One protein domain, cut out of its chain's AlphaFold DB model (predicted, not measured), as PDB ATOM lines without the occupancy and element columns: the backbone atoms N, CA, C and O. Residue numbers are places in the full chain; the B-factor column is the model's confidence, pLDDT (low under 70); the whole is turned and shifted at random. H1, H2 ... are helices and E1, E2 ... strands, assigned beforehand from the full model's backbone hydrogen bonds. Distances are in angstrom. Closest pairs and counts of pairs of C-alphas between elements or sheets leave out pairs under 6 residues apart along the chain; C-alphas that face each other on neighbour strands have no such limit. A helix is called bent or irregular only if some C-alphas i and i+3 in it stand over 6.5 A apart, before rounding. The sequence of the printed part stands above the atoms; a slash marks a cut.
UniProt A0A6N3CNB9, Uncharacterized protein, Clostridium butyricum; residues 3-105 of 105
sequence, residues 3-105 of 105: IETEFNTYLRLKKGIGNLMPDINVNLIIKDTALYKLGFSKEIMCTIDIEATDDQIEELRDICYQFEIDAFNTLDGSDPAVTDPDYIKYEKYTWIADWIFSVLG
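What this domain is: This is residues 3 to 105 of the 105 residues of an uncharacterized protein of Clostridium butyricum (UniProt A0A6N3CNB9). The model is a wide V: one arm is a small, strongly twisted sheet of three strands with H1 over one face, and the other arm is H3, joined to E3 at the V's point by residues 52 and 53. Helix H4 is bent and folds back over H3, while H2 and residues 73 to 84 lie at the two far tips. The printed part has 103 residues with three named strands and four named helices, in the order E1, H1, E2, H2, E3, H3, H4. The sheet's order is E1, E3, E2, antiparallel throughout, and the class is mixed, helices and strands. The whole is loose, with a radius of gyration of the C-alphas of 16.1 A, and spans 54 by 32 by 23 A.

How they stand to each other: Edge strand E1, residues 3 to 6, is antiparallel to inner strand E3, residues 45 to 51; N 5 and O 46 are 2.9 A apart, within hydrogen-bond range. On the other side of E3 is edge strand E2, residues 25 to 32, antiparallel, with N 27 and O 49 at 2.8 A. H1, residues 7 to 20, is on the sheet at a height over the sheet of 9.6 A, over E3 and E2, and at 6 degrees to E2 on the local plane it runs along the strands; the closest C-alphas of H1 and E2 are those of Lys 14 and Val 26, 5.3 A apart. E1, H1 and E2 form a split strand-helix-strand unit, two strands running the same way with E3 between them, and its crossover is right-handed; H1 and the sheet make two layers, a helix on one face. H2, residues 34 to 37, is not on the sheet and touches no helix. H3, residues 54 to 72, touches arm H4a, residues 85 to 92, with its residues 64 to 72 alone, at a steep tilt of 50 degrees, opposite ways; the closest C-alphas, of Ala 71 and Tyr 87, are 4.5 A apart. With residues 60 to 65 alone it touches arm H4b, residues 95 to 104, the closest C-alphas being those of Arg 61 and Ala 97, 5.2 A apart. H1 and H4b only just touch, with 3 pairs of C-alphas within 8 A. In H1, H3, H4a and H4b every O i to N i+4 pair is within hydrogen-bond range; H2 is too short for one.

Where its parts are: E1 begins at C-alpha 3, (-9.492, 8.899, -14.291). H1 is 20.0 A long from first to last C-alpha, E2 20.6 A, E3 19.6 A and H3 27.5 A, from C-alpha 54 at (-6.487, 2.262, -0.438). By its hydrogen bonds H4, residues 85 to 104, was assigned as one helix, but it is bent: C-alphas 92 and 95 are 7.4 A apart. H4b ends at C-alpha 104, (-2.277, 5.585, -9.506).

The domain as a whole: The two C-alphas farthest apart, of Leu 38 and Asp 76, are 53.9 A apart. The printed part has no cut, and the link from H3 to H4, 12 residues, is long. Mean pLDDT of the printed part is 92.9; residue 105, the chain's last, is under 70.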
ATOM      1  N   ILE A   3     -10.511   9.299 -13.309       94.25
ATOM      2  CA  ILE A   3      -9.492   8.899 -14.291       94.25
ATOM      3  C   ILE A   3     -10.060   9.049 -15.706       94.25
ATOM      4  O   ILE A   3     -11.213   8.694 -15.960       94.25
ATOM      5  N   GLU A   4      -9.255   9.563 -16.635       94.12
ATOM      6  CA  GLU A   4      -9.572   9.557 -18.065       94.12
ATOM      7  C   GLU A   4      -9.040   8.280 -18.719       94.12
ATOM      8  O   GLU A   4      -7.894   7.890 -18.517       94.12
ATOM      9  N   THR A   5      -9.880   7.604 -19.498       95.31
ATOM     10  CA  THR A   5      -9.530   6.346 -20.160       95.31
ATOM     11  C   THR A   5     -10.401   6.113 -21.391       95.31
ATOM     12  O   THR A   5     -11.419   6.771 -21.606       95.31
ATOM     13  N   GLU A   6     -10.040   5.129 -22.201       96.06
ATOM     14  CA  GLU A   6     -10.883   4.631 -23.284       96.06
ATOM     15  C   GLU A   6     -12.144   3.939 -22.741       96.06
ATOM     16  O   GLU A   6     -12.116   3.212 -21.742       96.06
ATOM     17  N   PHE A   7     -13.264   4.110 -23.444       96.62
ATOM     18  CA  PHE A   7     -14.560   3.552 -23.060       96.62
ATOM     19  C   PHE A   7     -14.555   2.019 -23.028       96.62
ATOM     20  O   PHE A   7     -15.209   1.415 -22.179       96.62
ATOM     21  N   ASN A   8     -13.794   1.375 -23.919       95.50
ATOM     22  CA  ASN A   8     -13.636  -0.079 -23.915       95.50
ATOM     23  C   ASN A   8     -12.882  -0.563 -22.669       95.50
ATOM     24  O   ASN A   8     -13.284  -1.556 -22.059       95.50
ATOM     25  N   THR A   9     -11.850   0.166 -22.243       95.88
ATOM     26  CA  THR A   9     -11.125  -0.104 -20.995       95.88
ATOM     27  C   THR A   9     -12.038   0.046 -19.785       95.88
ATOM     28  O   THR A   9     -12.083  -0.858 -18.957       95.88
ATOM     29  N   TYR A  10     -12.875   1.090 -19.732       96.12
ATOM     30  CA  TYR A  10     -13.919   1.215 -18.705       96.12
ATOM     31  C   TYR A  10     -14.835  -0.019 -18.642       96.12
ATOM     32  O   TYR A  10     -15.060  -0.564 -17.562       96.12
ATOM     33  N   LEU A  11     -15.356  -0.489 -19.782       96.81
ATOM     34  CA  LEU A  11     -16.244  -1.658 -19.810       96.81
ATOM     35  C   LEU A  11     -15.544  -2.915 -19.283       96.81
ATOM     36  O   LEU A  11     -16.145  -3.701 -18.543       96.81
ATOM     37  N   ARG A  12     -14.272  -3.096 -19.654       96.00
ATOM     38  CA  ARG A  12     -13.443  -4.198 -19.168       96.00
ATOM     39  C   ARG A  12     -13.185  -4.086 -17.666       96.00
ATOM     40  O   ARG A  12     -13.365  -5.087 -16.981       96.00
ATOM     41  N   LEU A  13     -12.846  -2.901 -17.157       95.69
ATOM     42  CA  LEU A  13     -12.608  -2.649 -15.730       95.69
ATOM     43  C   LEU A  13     -13.867  -2.902 -14.910       95.69
ATOM     44  O   LEU A  13     -13.835  -3.684 -13.969       95.69
ATOM     45  N   LYS A  14     -15.001  -2.324 -15.317       96.19
ATOM     46  CA  LYS A  14     -16.279  -2.492 -14.621       96.19
ATOM     47  C   LYS A  14     -16.672  -3.960 -14.487       96.19
ATOM     48  O   LYS A  14     -17.134  -4.384 -13.434       96.19
ATOM     49  N   LYS A  15     -16.485  -4.744 -15.551       96.19
ATOM     50  CA  LYS A  15     -16.757  -6.185 -15.524       96.19
ATOM     51  C   LYS A  15     -15.701  -6.951 -14.729       96.19
ATOM     52  O   LYS A  15     -16.049  -7.883 -14.019       96.19
ATOM     53  N   GLY A  16     -14.426  -6.619 -14.908       95.50
ATOM     54  CA  GLY A  16     -13.301  -7.294 -14.271       95.50
ATOM     55  C   GLY A  16     -13.335  -7.123 -12.760       95.50
ATOM     56  O   GLY A  16     -13.509  -8.105 -12.047       95.50
ATOM     57  N   ILE A  17     -13.279  -5.872 -12.303       95.06
ATOM     58  CA  ILE A  17     -13.329  -5.504 -10.887       95.06
ATOM     59  C   ILE A  17     -14.636  -5.990 -10.262       95.06
ATOM     60  O   ILE A  17     -14.586  -6.676  -9.252       95.06
ATOM     61  N   GLY A  18     -15.787  -5.789 -10.913       94.50
ATOM     62  CA  GLY A  18     -17.069  -6.270 -10.384       94.50
ATOM     63  C   GLY A  18     -17.173  -7.795 -10.216       94.50
ATOM     64  O   GLY A  18     -17.990  -8.256  -9.427       94.50
ATOM     65  N   ASN A  19     -16.361  -8.589 -10.928       95.00
ATOM     66  CA  ASN A  19     -16.290 -10.041 -10.719       95.00
ATOM     67  C   ASN A  19     -15.314 -10.440  -9.603       95.00
ATOM     68  O   ASN A  19     -15.484 -11.513  -9.032       95.00
ATOM     69  N   LEU A  20     -14.268  -9.645  -9.365       94.31
ATOM     70  CA  LEU A  20     -13.219  -9.945  -8.386       94.31
ATOM     71  C   LEU A  20     -13.568  -9.390  -7.005       94.31
ATOM     72  O   LEU A  20     -13.518 -10.112  -6.017       94.31
ATOM     73  N   MET A  21     -13.954  -8.119  -6.964       94.38
ATOM     74  CA  MET A  21     -14.285  -7.363  -5.765       94.38
ATOM     75  C   MET A  21     -15.543  -6.527  -6.041       94.38
ATOM     76  O   MET A  21     -15.441  -5.363  -6.435       94.38
ATOM     77  N   PRO A  22     -16.743  -7.114  -5.873       92.94
ATOM     78  CA  PRO A  22     -18.008  -6.454  -6.201       92.94
ATOM     79  C   PRO A  22     -18.295  -5.209  -5.348       92.94
ATOM     80  O   PRO A  22     -19.123  -4.391  -5.740       92.94
ATOM     81  N   ASP A  23     -17.605  -5.056  -4.217       93.12
ATOM     82  CA  ASP A  23     -17.732  -3.897  -3.331       93.12
ATOM     83  C   ASP A  23     -17.016  -2.644  -3.868       93.12
ATOM     84  O   ASP A  23     -17.248  -1.544  -3.366       93.12
ATOM     85  N   ILE A  24     -16.167  -2.783  -4.896       93.81
ATOM     86  CA  ILE A  24     -15.539  -1.654  -5.589       93.81
ATOM     87  C   ILE A  24     -16.430  -1.217  -6.753       93.81
ATOM     88  O   ILE A  24     -16.647  -1.959  -7.717       93.81
ATOM     89  N   ASN A  25     -16.891   0.034  -6.717       93.62
ATOM     90  CA  ASN A  25     -17.708   0.588  -7.792       93.62
ATOM     91  C   ASN A  25     -16.854   1.323  -8.828       93.62
ATOM     92  O   ASN A  25     -16.114   2.252  -8.514       93.62
ATOM     93  N   VAL A  26     -17.021   0.942 -10.097       95.31
ATOM     94  CA  VAL A  26     -16.439   1.639 -11.253       95.31
ATOM     95  C   VAL A  26     -17.552   2.358 -12.010       95.31
ATOM     96  O   VAL A  26     -18.330   1.754 -12.760       95.31
ATOM     97  N   ASN A  27     -17.623   3.670 -11.814       96.69
ATOM     98  CA  ASN A  27     -18.687   4.530 -12.307       96.69
ATOM     99  C   ASN A  27     -18.243   5.315 -13.543       96.69
ATOM    100  O   ASN A  27     -17.149   5.863 -13.602       96.69
ATOM    101  N   LEU A  28     -19.115   5.397 -14.548       97.44
ATOM    102  CA  LEU A  28     -18.907   6.265 -15.706       97.44
ATOM    103  C   LEU A  28     -19.422   7.665 -15.381       97.44
ATOM    104  O   LEU A  28     -20.601   7.819 -15.068       97.44
ATOM    105  N   ILE A  29     -18.569   8.675 -15.522       97.31
ATOM    106  CA  ILE A  29     -18.931  10.074 -15.268       97.31
ATOM    107  C   ILE A  29     -19.278  10.775 -16.581       97.31
ATOM    108  O   ILE A  29     -20.361  11.339 -16.719       97.31
ATOM    109  N   ILE A  30     -18.381  10.713 -17.568       96.12
ATOM    110  CA  ILE A  30     -18.555  11.348 -18.882       96.12
ATOM    111  C   ILE A  30     -18.115  10.375 -19.970       96.12
ATOM    112  O   ILE A  30     -17.101   9.702 -19.831       96.12
ATOM    113  N   LYS A  31     -18.852  10.332 -21.082       96.06
ATOM    114  CA  LYS A  31     -18.453   9.645 -22.317       96.06
ATOM    115  C   LYS A  31     -18.369  10.667 -23.444       96.06
ATOM    116  O   LYS A  31     -19.406  11.155 -23.896       96.06
ATOM    117  N   ASP A  32     -17.163  10.963 -23.916       93.06
ATOM    118  CA  ASP A  32     -16.947  11.908 -25.009       93.06
ATOM    119  C   ASP A  32     -16.909  11.177 -26.356       93.06
ATOM    120  O   ASP A  32     -16.014  10.392 -26.658       93.06
ATOM    121  N   THR A  33     -17.917  11.450 -27.185       94.88
ATOM    122  CA  THR A  33     -18.038  10.872 -28.531       94.88
ATOM    123  C   THR A  33     -17.722  11.864 -29.646       94.88
ATOM    124  O   THR A  33     -17.802  11.483 -30.813       94.88
ATOM    125  N   ALA A  34     -17.402  13.123 -29.329       94.38
ATOM    126  CA  ALA A  34     -17.275  14.189 -30.317       94.38
ATOM    127  C   ALA A  34     -16.117  13.919 -31.285       94.38
ATOM    128  O   ALA A  34     -16.332  13.828 -32.493       94.38
ATOM    129  N   LEU A  35     -14.911  13.699 -30.755       92.06
ATOM    130  CA  LEU A  35     -13.722  13.437 -31.573       92.06
ATOM    131  C   LEU A  35     -13.830  12.126 -32.357       92.06
ATOM    132  O   LEU A  35     -13.424  12.072 -33.515       92.06
ATOM    133  N   TYR A  36     -14.435  11.096 -31.760       93.50
ATOM    134  CA  TYR A  36     -14.691   9.822 -32.432       93.50
ATOM    135  C   TYR A  36     -15.622   9.997 -33.643       93.50
ATOM    136  O   TYR A  36     -15.297   9.578 -34.751       93.50
ATOM    137  N   LYS A  37     -16.760  10.683 -33.469       95.19
ATOM    138  CA  LYS A  37     -17.735  10.920 -34.552       95.19
ATOM    139  C   LYS A  37     -17.181  11.784 -35.680       95.19
ATOM    140  O   LYS A  37     -17.575  11.606 -36.827       95.19
ATOM    141  N   LEU A  38     -16.292  12.717 -35.352       96.12
ATOM    142  CA  LEU A  38     -15.621  13.572 -36.329       96.12
ATOM    143  C   LEU A  38     -14.447  12.869 -37.037       96.12
ATOM    144  O   LEU A  38     -13.843  13.462 -37.925       96.12
ATOM    145  N   GLY A  39     -14.115  11.627 -36.666       94.88
ATOM    146  CA  GLY A  39     -13.001  10.870 -37.244       94.88
ATOM    147  C   GLY A  39     -11.616  11.309 -36.757       94.88
ATOM    148  O   GLY A  39     -10.613  10.879 -37.321       94.88
ATOM    149  N   PHE A  40     -11.545  12.145 -35.715       93.44
ATOM    150  CA  PHE A  40     -10.290  12.613 -35.115       93.44
ATOM    151  C   PHE A  40      -9.738  11.673 -34.040       93.44
ATOM    152  O   PHE A  40      -8.574  11.795 -33.669       93.44
ATOM    153  N   SER A  41     -10.547  10.735 -33.546       92.25
ATOM    154  CA  SER A  41     -10.109   9.691 -32.619       92.25
ATOM    155  C   SER A  41     -10.562   8.319 -33.097       92.25
ATOM    156  O   SER A  41     -11.680   8.165 -33.588       92.25
ATOM    157  N   LYS A  42      -9.697   7.315 -32.916       93.12
ATOM    158  CA  LYS A  42     -10.042   5.903 -33.143       93.12
ATOM    159  C   LYS A  42     -10.848   5.313 -31.990       93.12
ATOM    160  O   LYS A  42     -11.667   4.436 -32.222       93.12
ATOM    161  N   GLU A  43     -10.651   5.834 -30.782       94.00
ATOM    162  CA  GLU A  43     -11.291   5.347 -29.564       94.00
ATOM    163  C   GLU A  43     -12.203   6.417 -28.955       94.00
ATOM    164  O   GLU A  43     -11.989   7.626 -29.103       94.00
ATOM    165  N   ILE A  44     -13.254   5.968 -28.271       96.69
ATOM    166  CA  ILE A  44     -14.143   6.847 -27.505       96.69
ATOM    167  C   ILE A  44     -13.509   7.064 -26.136       96.69
ATOM    168  O   ILE A  44     -13.349   6.103 -25.385       96.69
ATOM    169  N   MET A  45     -13.208   8.312 -25.791       95.69
ATOM    170  CA  MET A  45     -12.675   8.657 -24.473       95.69
ATOM    171  C   MET A  45     -13.801   8.805 -23.449       95.69
ATOM    172  O   MET A  45     -14.944   9.150 -23.770       95.69
ATOM    173  N   CYS A  46     -13.491   8.528 -22.192       96.75
ATOM    174  CA  CYS A  46     -14.407   8.689 -21.081       96.75
ATOM    175  C   CYS A  46     -13.671   9.074 -19.800       96.75
ATOM    176  O   CYS A  46     -12.489   8.789 -19.634       96.75
ATOM    177  N   THR A  47     -14.403   9.694 -18.884       97.06
ATOM    178  CA  THR A  47     -13.965   9.910 -17.508       97.06
ATOM    179  C   THR A  47     -14.741   8.958 -16.621       97.06
ATOM    180  O   THR A  47     -15.977   8.916 -16.678       97.06
ATOM    181  N   ILE A  48     -14.026   8.209 -15.795       96.81
ATOM    182  CA  ILE A  48     -14.594   7.287 -14.816       96.81
ATOM    183  C   ILE A  48     -14.259   7.740 -13.403       96.81
ATOM    184  O   ILE A  48     -13.342   8.533 -13.210       96.81
ATOM    185  N   ASP A  49     -15.001   7.226 -12.432       96.00
ATOM    186  CA  ASP A  49     -14.685   7.311 -11.016       96.00
ATOM    187  C   ASP A  49     -14.615   5.899 -10.429       96.00
ATOM    188  O   ASP A  49     -15.523   5.094 -10.638       96.00
ATOM    189  N   ILE A  50     -13.520   5.592  -9.740       93.88
ATOM    190  CA  ILE A  50     -13.349   4.340  -8.998       93.88
ATOM    191  C   ILE A  50     -13.531   4.643  -7.516       93.88
ATOM    192  O   ILE A  50     -12.732   5.374  -6.925       93.88
ATOM    193  N   GLU A  51     -14.594   4.113  -6.928       94.44
ATOM    194  CA  GLU A  51     -14.903   4.237  -5.508       94.44
ATOM    195  C   GLU A  51     -14.310   3.032  -4.773       94.44
ATOM    196  O   GLU A  51     -14.903   1.955  -4.738       94.44
ATOM    197  N   ALA A  52     -13.113   3.227  -4.227       92.62
ATOM    198  CA  ALA A  52     -12.387   2.248  -3.431       92.62
ATOM    199  C   ALA A  52     -11.565   2.965  -2.355       92.62
ATOM    200  O   ALA A  52     -11.170   4.122  -2.528       92.62
ATOM    201  N   THR A  53     -11.320   2.268  -1.253       93.31
ATOM    202  CA  THR A  53     -10.301   2.625  -0.259       93.31
ATOM    203  C   THR A  53      -8.923   2.143  -0.710       93.31
ATOM    204  O   THR A  53      -8.836   1.252  -1.555       93.31
ATOM    205  N   ASP A  54      -7.857   2.700  -0.137       91.31
ATOM    206  CA  ASP A  54      -6.487   2.262  -0.438       91.31
ATOM    207  C   ASP A  54      -6.302   0.766  -0.119       91.31
ATOM    208  O   ASP A  54      -5.805   0.026  -0.964       91.31
ATOM    209  N   ASP A  55      -6.838   0.291   1.014       94.06
ATOM    210  CA  ASP A  55      -6.821  -1.131   1.399       94.06
ATOM    211  C   ASP A  55      -7.498  -2.031   0.347       94.06
ATOM    212  O   ASP A  55      -6.990  -3.095   0.007       94.06
ATOM    213  N   GLN A  56      -8.633  -1.601  -0.217       94.38
ATOM    214  CA  GLN A  56      -9.324  -2.352  -1.274       94.38
ATOM    215  C   GLN A  56      -8.535  -2.379  -2.587       94.38
ATOM    216  O   GLN A  56      -8.611  -3.352  -3.336       94.38
ATOM    217  N   ILE A  57      -7.799  -1.308  -2.894       92.31
ATOM    218  CA  ILE A  57      -6.913  -1.270  -4.058       92.31
ATOM    219  C   ILE A  57      -5.729  -2.225  -3.863       92.31
ATOM    220  O   ILE A  57      -5.371  -2.937  -4.804       92.31
ATOM    221  N   GLU A  58      -5.146  -2.272  -2.665       92.50
ATOM    222  CA  GLU A  58      -4.085  -3.226  -2.325       92.50
ATOM    223  C   GLU A  58      -4.586  -4.676  -2.377       92.50
ATOM    224  O   GLU A  58      -3.962  -5.510  -3.027       92.50
ATOM    225  N   GLU A  59      -5.759  -4.971  -1.813       94.94
ATOM    226  CA  GLU A  59      -6.354  -6.313  -1.865       94.94
ATOM    227  C   GLU A  59      -6.631  -6.767  -3.307       94.94
ATOM    228  O   GLU A  59      -6.303  -7.893  -3.690       94.94
ATOM    229  N   LEU A  60      -7.180  -5.883  -4.148       93.75
ATOM    230  CA  LEU A  60      -7.405  -6.180  -5.565       93.75
ATOM    231  C   LEU A  60      -6.096  -6.531  -6.281       93.75
ATOM    232  O   LEU A  60      -6.062  -7.423  -7.132       93.75
ATOM    233  N   ARG A  61      -5.017  -5.825  -5.937       91.75
ATOM    234  CA  ARG A  61      -3.684  -6.059  -6.488       91.75
ATOM    235  C   ARG A  61      -3.134  -7.415  -6.052       91.75
ATOM    236  O   ARG A  61      -2.659  -8.160  -6.909       91.75
ATOM    237  N   ASP A  62      -3.252  -7.749  -4.773       94.38
ATOM    238  CA  ASP A  62      -2.813  -9.038  -4.235       94.38
ATOM    239  C   ASP A  62      -3.558 -10.204  -4.896       94.38
ATOM    240  O   ASP A  62      -2.933 -11.184  -5.299       94.38
ATOM    241  N   ILE A  63      -4.873 -10.074  -5.113       94.88
ATOM    242  CA  ILE A  63      -5.672 -11.064  -5.853       94.88
ATOM    243  C   ILE A  63      -5.127 -11.257  -7.275       94.88
ATOM    244  O   ILE A  63      -4.960 -12.389  -7.731       94.88
ATOM    245  N   CYS A  64      -4.847 -10.165  -7.992       94.12
ATOM    246  CA  CYS A  64      -4.306 -10.245  -9.346       94.12
ATOM    247  C   CYS A  64      -2.928 -10.918  -9.382       94.12
ATOM    248  O   CYS A  64      -2.715 -11.783 -10.229       94.12
ATOM    249  N   TYR A  65      -2.018 -10.580  -8.465       91.88
ATOM    250  CA  TYR A  65      -0.712 -11.240  -8.389       91.88
ATOM    251  C   TYR A  65      -0.812 -12.702  -7.976       91.88
ATOM    252  O   TYR A  65      -0.054 -13.528  -8.482       91.88
ATOM    253  N   GLN A  66      -1.771 -13.057  -7.122       95.31
ATOM    254  CA  GLN A  66      -1.995 -14.455  -6.785       95.31
ATOM    255  C   GLN A  66      -2.403 -15.267  -8.020       95.31
ATOM    256  O   GLN A  66      -1.926 -16.385  -8.172       95.31
ATOM    257  N   PHE A  67      -3.187 -14.710  -8.954       94.88
ATOM    258  CA  PHE A  67      -3.482 -15.405 -10.215       94.88
ATOM    259  C   PHE A  67      -2.243 -15.646 -11.076       94.88
ATOM    260  O   PHE A  67      -2.152 -16.687 -11.718       94.88
ATOM    261  N   GLU A  68      -1.298 -14.705 -11.107       92.38
ATOM    262  CA  GLU A  68      -0.019 -14.905 -11.793       92.38
ATOM    263  C   GLU A  68       0.799 -16.013 -11.127       92.38
ATOM    264  O   GLU A  68       1.270 -16.924 -11.805       92.38
ATOM    265  N   ILE A  69       0.903 -15.988  -9.797       92.50
ATOM    266  CA  ILE A  69       1.591 -17.034  -9.037       92.50
ATOM    267  C   ILE A  69       0.946 -18.394  -9.308       92.50
ATOM    268  O   ILE A  69       1.653 -19.331  -9.659       92.50
ATOM    269  N   ASP A  70      -0.375 -18.507  -9.191       93.44
ATOM    270  CA  ASP A  70      -1.100 -19.762  -9.394       93.44
ATOM    271  C   ASP A  70      -0.909 -20.303 -10.818       93.44
ATOM    272  O   ASP A  70      -0.686 -21.499 -10.992       93.44
ATOM    273  N   ALA A  71      -0.925 -19.425 -11.826       93.31
ATOM    274  CA  ALA A  71      -0.714 -19.811 -13.216       93.31
ATOM    275  C   ALA A  71       0.698 -20.362 -13.470       93.31
ATOM    276  O   ALA A  71       0.845 -21.339 -14.198       93.31
ATOM    277  N   PHE A  72       1.737 -19.756 -12.887       92.50
ATOM    278  CA  PHE A  72       3.136 -20.113 -13.163       92.50
ATOM    279  C   PHE A  72       3.787 -21.009 -12.099       92.50
ATOM    280  O   PHE A  72       4.933 -21.429 -12.267       92.50
ATOM    281  N   ASN A  73       3.080 -21.356 -11.023       90.12
ATOM    282  CA  ASN A  73       3.543 -22.292  -9.997       90.12
ATOM    283  C   ASN A  73       3.389 -23.755 -10.460       90.12
ATOM    284  O   ASN A  73       2.701 -24.572  -9.841       90.12
ATOM    285  N   THR A  74       4.022 -24.088 -11.583       84.69
ATOM    286  CA  THR A  74       4.013 -25.428 -12.167       84.69
ATOM    287  C   THR A  74       5.025 -26.335 -11.458       84.69
ATOM    288  O   THR A  74       6.122 -25.924 -11.078       84.69
ATOM    289  N   LEU A  75       4.667 -27.611 -11.265       80.38
ATOM    290  CA  LEU A  75       5.487 -28.580 -10.515       80.38
ATOM    291  C   LEU A  75       6.874 -28.824 -11.125       80.38
ATOM    292  O   LEU A  75       7.804 -29.205 -10.414       80.38
ATOM    293  N   ASP A  76       6.998 -28.661 -12.438       85.75
ATOM    294  CA  ASP A  76       8.216 -28.891 -13.210       85.75
ATOM    295  C   ASP A  76       8.893 -27.590 -13.672       85.75
ATOM    296  O   ASP A  76       9.920 -27.648 -14.350       85.75
ATOM    297  N   GLY A  77       8.347 -26.429 -13.292       81.62
ATOM    298  CA  GLY A  77       8.839 -25.116 -13.707       81.62
ATOM    299  C   GLY A  77       8.664 -24.834 -15.200       81.62
ATOM    300  O   GLY A  77       9.357 -23.966 -15.732       81.62
ATOM    301  N   SER A  78       7.801 -25.585 -15.889       88.81
ATOM    302  CA  SER A  78       7.433 -25.310 -17.278       88.81
ATOM    303  C   SER A  78       6.400 -24.188 -17.378       88.81
ATOM    304  O   SER A  78       5.667 -23.914 -16.425       88.81
ATOM    305  N   ASP A  79       6.321 -23.543 -18.542       88.81
ATOM    306  CA  ASP A  79       5.246 -22.587 -18.803       88.81
ATOM    307  C   ASP A  79       3.886 -23.313 -18.789       88.81
ATOM    308  O   ASP A  79       3.753 -24.386 -19.394       88.81
ATOM    309  N   PRO A  80       2.855 -22.745 -18.137       90.75
ATOM    310  CA  PRO A  80       1.529 -23.341 -18.107       90.75
ATOM    311  C   PRO A  80       0.925 -23.434 -19.511       90.75
ATOM    312  O   PRO A  80       1.143 -22.594 -20.387       90.75
ATOM    313  N   ALA A  81       0.104 -24.458 -19.731       91.00
ATOM    314  CA  ALA A  81      -0.648 -24.569 -20.971       91.00
ATOM    315  C   ALA A  81      -1.696 -23.447 -21.067       91.00
ATOM    316  O   ALA A  81      -2.385 -23.148 -20.099       91.00
ATOM    317  N   VAL A  82      -1.936 -22.916 -22.269       91.62
ATOM    318  CA  VAL A  82      -2.972 -21.881 -22.497       91.62
ATOM    319  C   VAL A  82      -4.401 -22.335 -22.162       91.62
ATOM    320  O   VAL A  82      -5.314 -21.525 -22.044       91.62
ATOM    321  N   THR A  83      -4.617 -23.646 -22.050       93.88
ATOM    322  CA  THR A  83      -5.892 -24.249 -21.642       93.88
ATOM    323  C   THR A  83      -6.012 -24.435 -20.131       93.88
ATOM    324  O   THR A  83      -7.052 -24.904 -19.670       93.88
ATOM    325  N   ASP A  84      -4.956 -24.140 -19.371       92.75
ATOM    326  CA  ASP A  84      -4.950 -24.250 -17.919       92.75
ATOM    327  C   ASP A  84      -5.938 -23.235 -17.304       92.75
ATOM    328  O   ASP A  84      -5.915 -22.054 -17.670       92.75
ATOM    329  N   PRO A  85      -6.841 -23.661 -16.399       93.75
ATOM    330  CA  PRO A  85      -7.818 -22.768 -15.787       93.75
ATOM    331  C   PRO A  85      -7.211 -21.565 -15.058       93.75
ATOM    332  O   PRO A  85      -7.824 -20.494 -15.064       93.75
ATOM    333  N   ASP A  86      -6.048 -21.724 -14.432       93.56
ATOM    334  CA  ASP A  86      -5.395 -20.659 -13.677       93.56
ATOM    335  C   ASP A  86      -4.650 -19.709 -14.617       93.56
ATOM    336  O   ASP A  86      -4.790 -18.492 -14.475       93.56
ATOM    337  N   TYR A  87      -4.037 -20.221 -15.689       94.19
ATOM    338  CA  TYR A  87      -3.504 -19.371 -16.762       94.19
ATOM    339  C   TYR A  87      -4.597 -18.533 -17.452       94.19
ATOM    340  O   TYR A  87      -4.417 -17.340 -17.698       94.19
ATOM    341  N   ILE A  88      -5.784 -19.105 -17.684       94.81
ATOM    342  CA  ILE A  88      -6.935 -18.366 -18.235       94.81
ATOM    343  C   ILE A  88      -7.387 -17.242 -17.287       94.81
ATOM    344  O   ILE A  88      -7.780 -16.164 -17.747       94.81
ATOM    345  N   LYS A  89      -7.376 -17.468 -15.965       93.50
ATOM    346  CA  LYS A  89      -7.703 -16.415 -14.986       93.50
ATOM    347  C   LYS A  89      -6.651 -15.316 -14.987       93.50
ATOM    348  O   LYS A  89      -7.046 -14.150 -14.997       93.50
ATOM    349  N   TYR A  90      -5.372 -15.686 -15.008       94.44
ATOM    350  CA  TYR A  90      -4.256 -14.759 -15.155       94.44
ATOM    351  C   TYR A  90      -4.492 -13.856 -16.372       94.44
ATOM    352  O   TYR A  90      -4.802 -12.679 -16.194       94.44
ATOM    353  N   GLU A  91      -4.557 -14.400 -17.593       93.62
ATOM    354  CA  GLU A  91      -4.739 -13.590 -18.812       93.62
ATOM    355  C   GLU A  91      -5.972 -12.673 -18.763       93.62
ATOM    356  O   GLU A  91      -5.990 -11.568 -19.316       93.62
ATOM    357  N   LYS A  92      -7.031 -13.117 -18.080       93.81
ATOM    358  CA  LYS A  92      -8.270 -12.358 -17.959       93.81
ATOM    359  C   LYS A  92      -8.173 -11.168 -17.002       93.81
ATOM    360  O   LYS A  92      -8.887 -10.181 -17.230       93.81
ATOM    361  N   TYR A  93      -7.368 -11.248 -15.942       94.19
ATOM    362  CA  TYR A  93      -7.472 -10.333 -14.801       94.19
ATOM    363  C   TYR A  93      -6.191  -9.583 -14.428       94.19
ATOM    364  O   TYR A  93      -6.333  -8.457 -13.959       94.19
ATOM    365  N   THR A  94      -4.977 -10.101 -14.651       92.19
ATOM    366  CA  THR A  94      -3.744  -9.432 -14.160       92.19
ATOM    367  C   THR A  94      -3.548  -8.035 -14.734       92.19
ATOM    368  O   THR A  94      -3.104  -7.140 -14.021       92.19
ATOM    369  N   TRP A  95      -3.996  -7.801 -15.974       94.25
ATOM    370  CA  TRP A  95      -3.936  -6.477 -16.607       94.25
ATOM    371  C   TRP A  95      -4.639  -5.375 -15.792       94.25
ATOM    372  O   TRP A  95      -4.345  -4.199 -15.985       94.25
ATOM    373  N   ILE A  96      -5.586  -5.729 -14.909       94.31
ATOM    374  CA  ILE A  96      -6.280  -4.776 -14.033       94.31
ATOM    375  C   ILE A  96      -5.292  -4.164 -13.039       94.31
ATOM    376  O   ILE A  96      -5.297  -2.946 -12.876       94.31
ATOM    377  N   ALA A  97      -4.435  -4.976 -12.413       90.81
ATOM    378  CA  ALA A  97      -3.435  -4.490 -11.463       90.81
ATOM    379  C   ALA A  97      -2.412  -3.573 -12.144       90.81
ATOM    380  O   ALA A  97      -2.138  -2.485 -11.637       90.81
ATOM    381  N   ASP A  98      -1.926  -3.956 -13.328       90.88
ATOM    382  CA  ASP A  98      -1.007  -3.129 -14.120       90.88
ATOM    383  C   ASP A  98      -1.646  -1.799 -14.520       90.88
ATOM    384  O   ASP A  98      -1.026  -0.738 -14.418       90.88
ATOM    385  N   TRP A  99      -2.908  -1.843 -14.956       93.81
ATOM    386  CA  TRP A  99      -3.642  -0.643 -15.331       93.81
ATOM    387  C   TRP A  99      -3.811   0.292 -14.136       93.81
ATOM    388  O   TRP A  99      -3.489   1.473 -14.257       93.81
ATOM    389  N   ILE A 100      -4.248  -0.229 -12.983       89.44
ATOM    390  CA  ILE A 100      -4.389   0.541 -11.743       89.44
ATOM    391  C   ILE A 100      -3.043   1.172 -11.370       89.44
ATOM    392  O   ILE A 100      -2.980   2.376 -11.155       89.44
ATOM    393  N   PHE A 101      -1.947   0.414 -11.387       85.62
ATOM    394  CA  PHE A 101      -0.624   0.964 -11.090       85.62
ATOM    395  C   PHE A 101      -0.230   2.093 -12.053       85.62
ATOM    396  O   PHE A 101       0.276   3.121 -11.617       85.62
ATOM    397  N   SER A 102      -0.522   1.947 -13.349       89.44
ATOM    398  CA  SER A 102      -0.176   2.961 -14.354       89.44
ATOM    399  C   SER A 102      -0.894   4.305 -14.180       89.44
ATOM    400  O   SER A 102      -0.404   5.319 -14.672       89.44
ATOM    401  N   VAL A 103      -2.054   4.314 -13.515       85.94
ATOM    402  CA  VAL A 103      -2.876   5.520 -13.323       85.94
ATOM    403  C   VAL A 103      -2.844   6.050 -11.888       85.94
ATOM    404  O   VAL A 103      -3.276   7.179 -11.665       85.94
ATOM    405  N   LEU A 104      -2.368   5.242 -10.931       76.62
ATOM    406  CA  LEU A 104      -2.277   5.585  -9.506       76.62
ATOM    407  C   LEU A 104      -0.851   5.861  -9.013       76.62
ATOM    408  O   LEU A 104      -0.707   6.526  -7.987       76.62
ATOM    409  N   GLY A 105       0.169   5.322  -9.688       60.78
ATOM    410  CA  GLY A 105       1.588   5.542  -9.377       60.78
ATOM    411  C   GLY A 105       2.119   6.869  -9.899       60.78
ATOM    412  O   GLY A 105       3.018   7.423  -9.227       60.78
TER     413      GLY A 105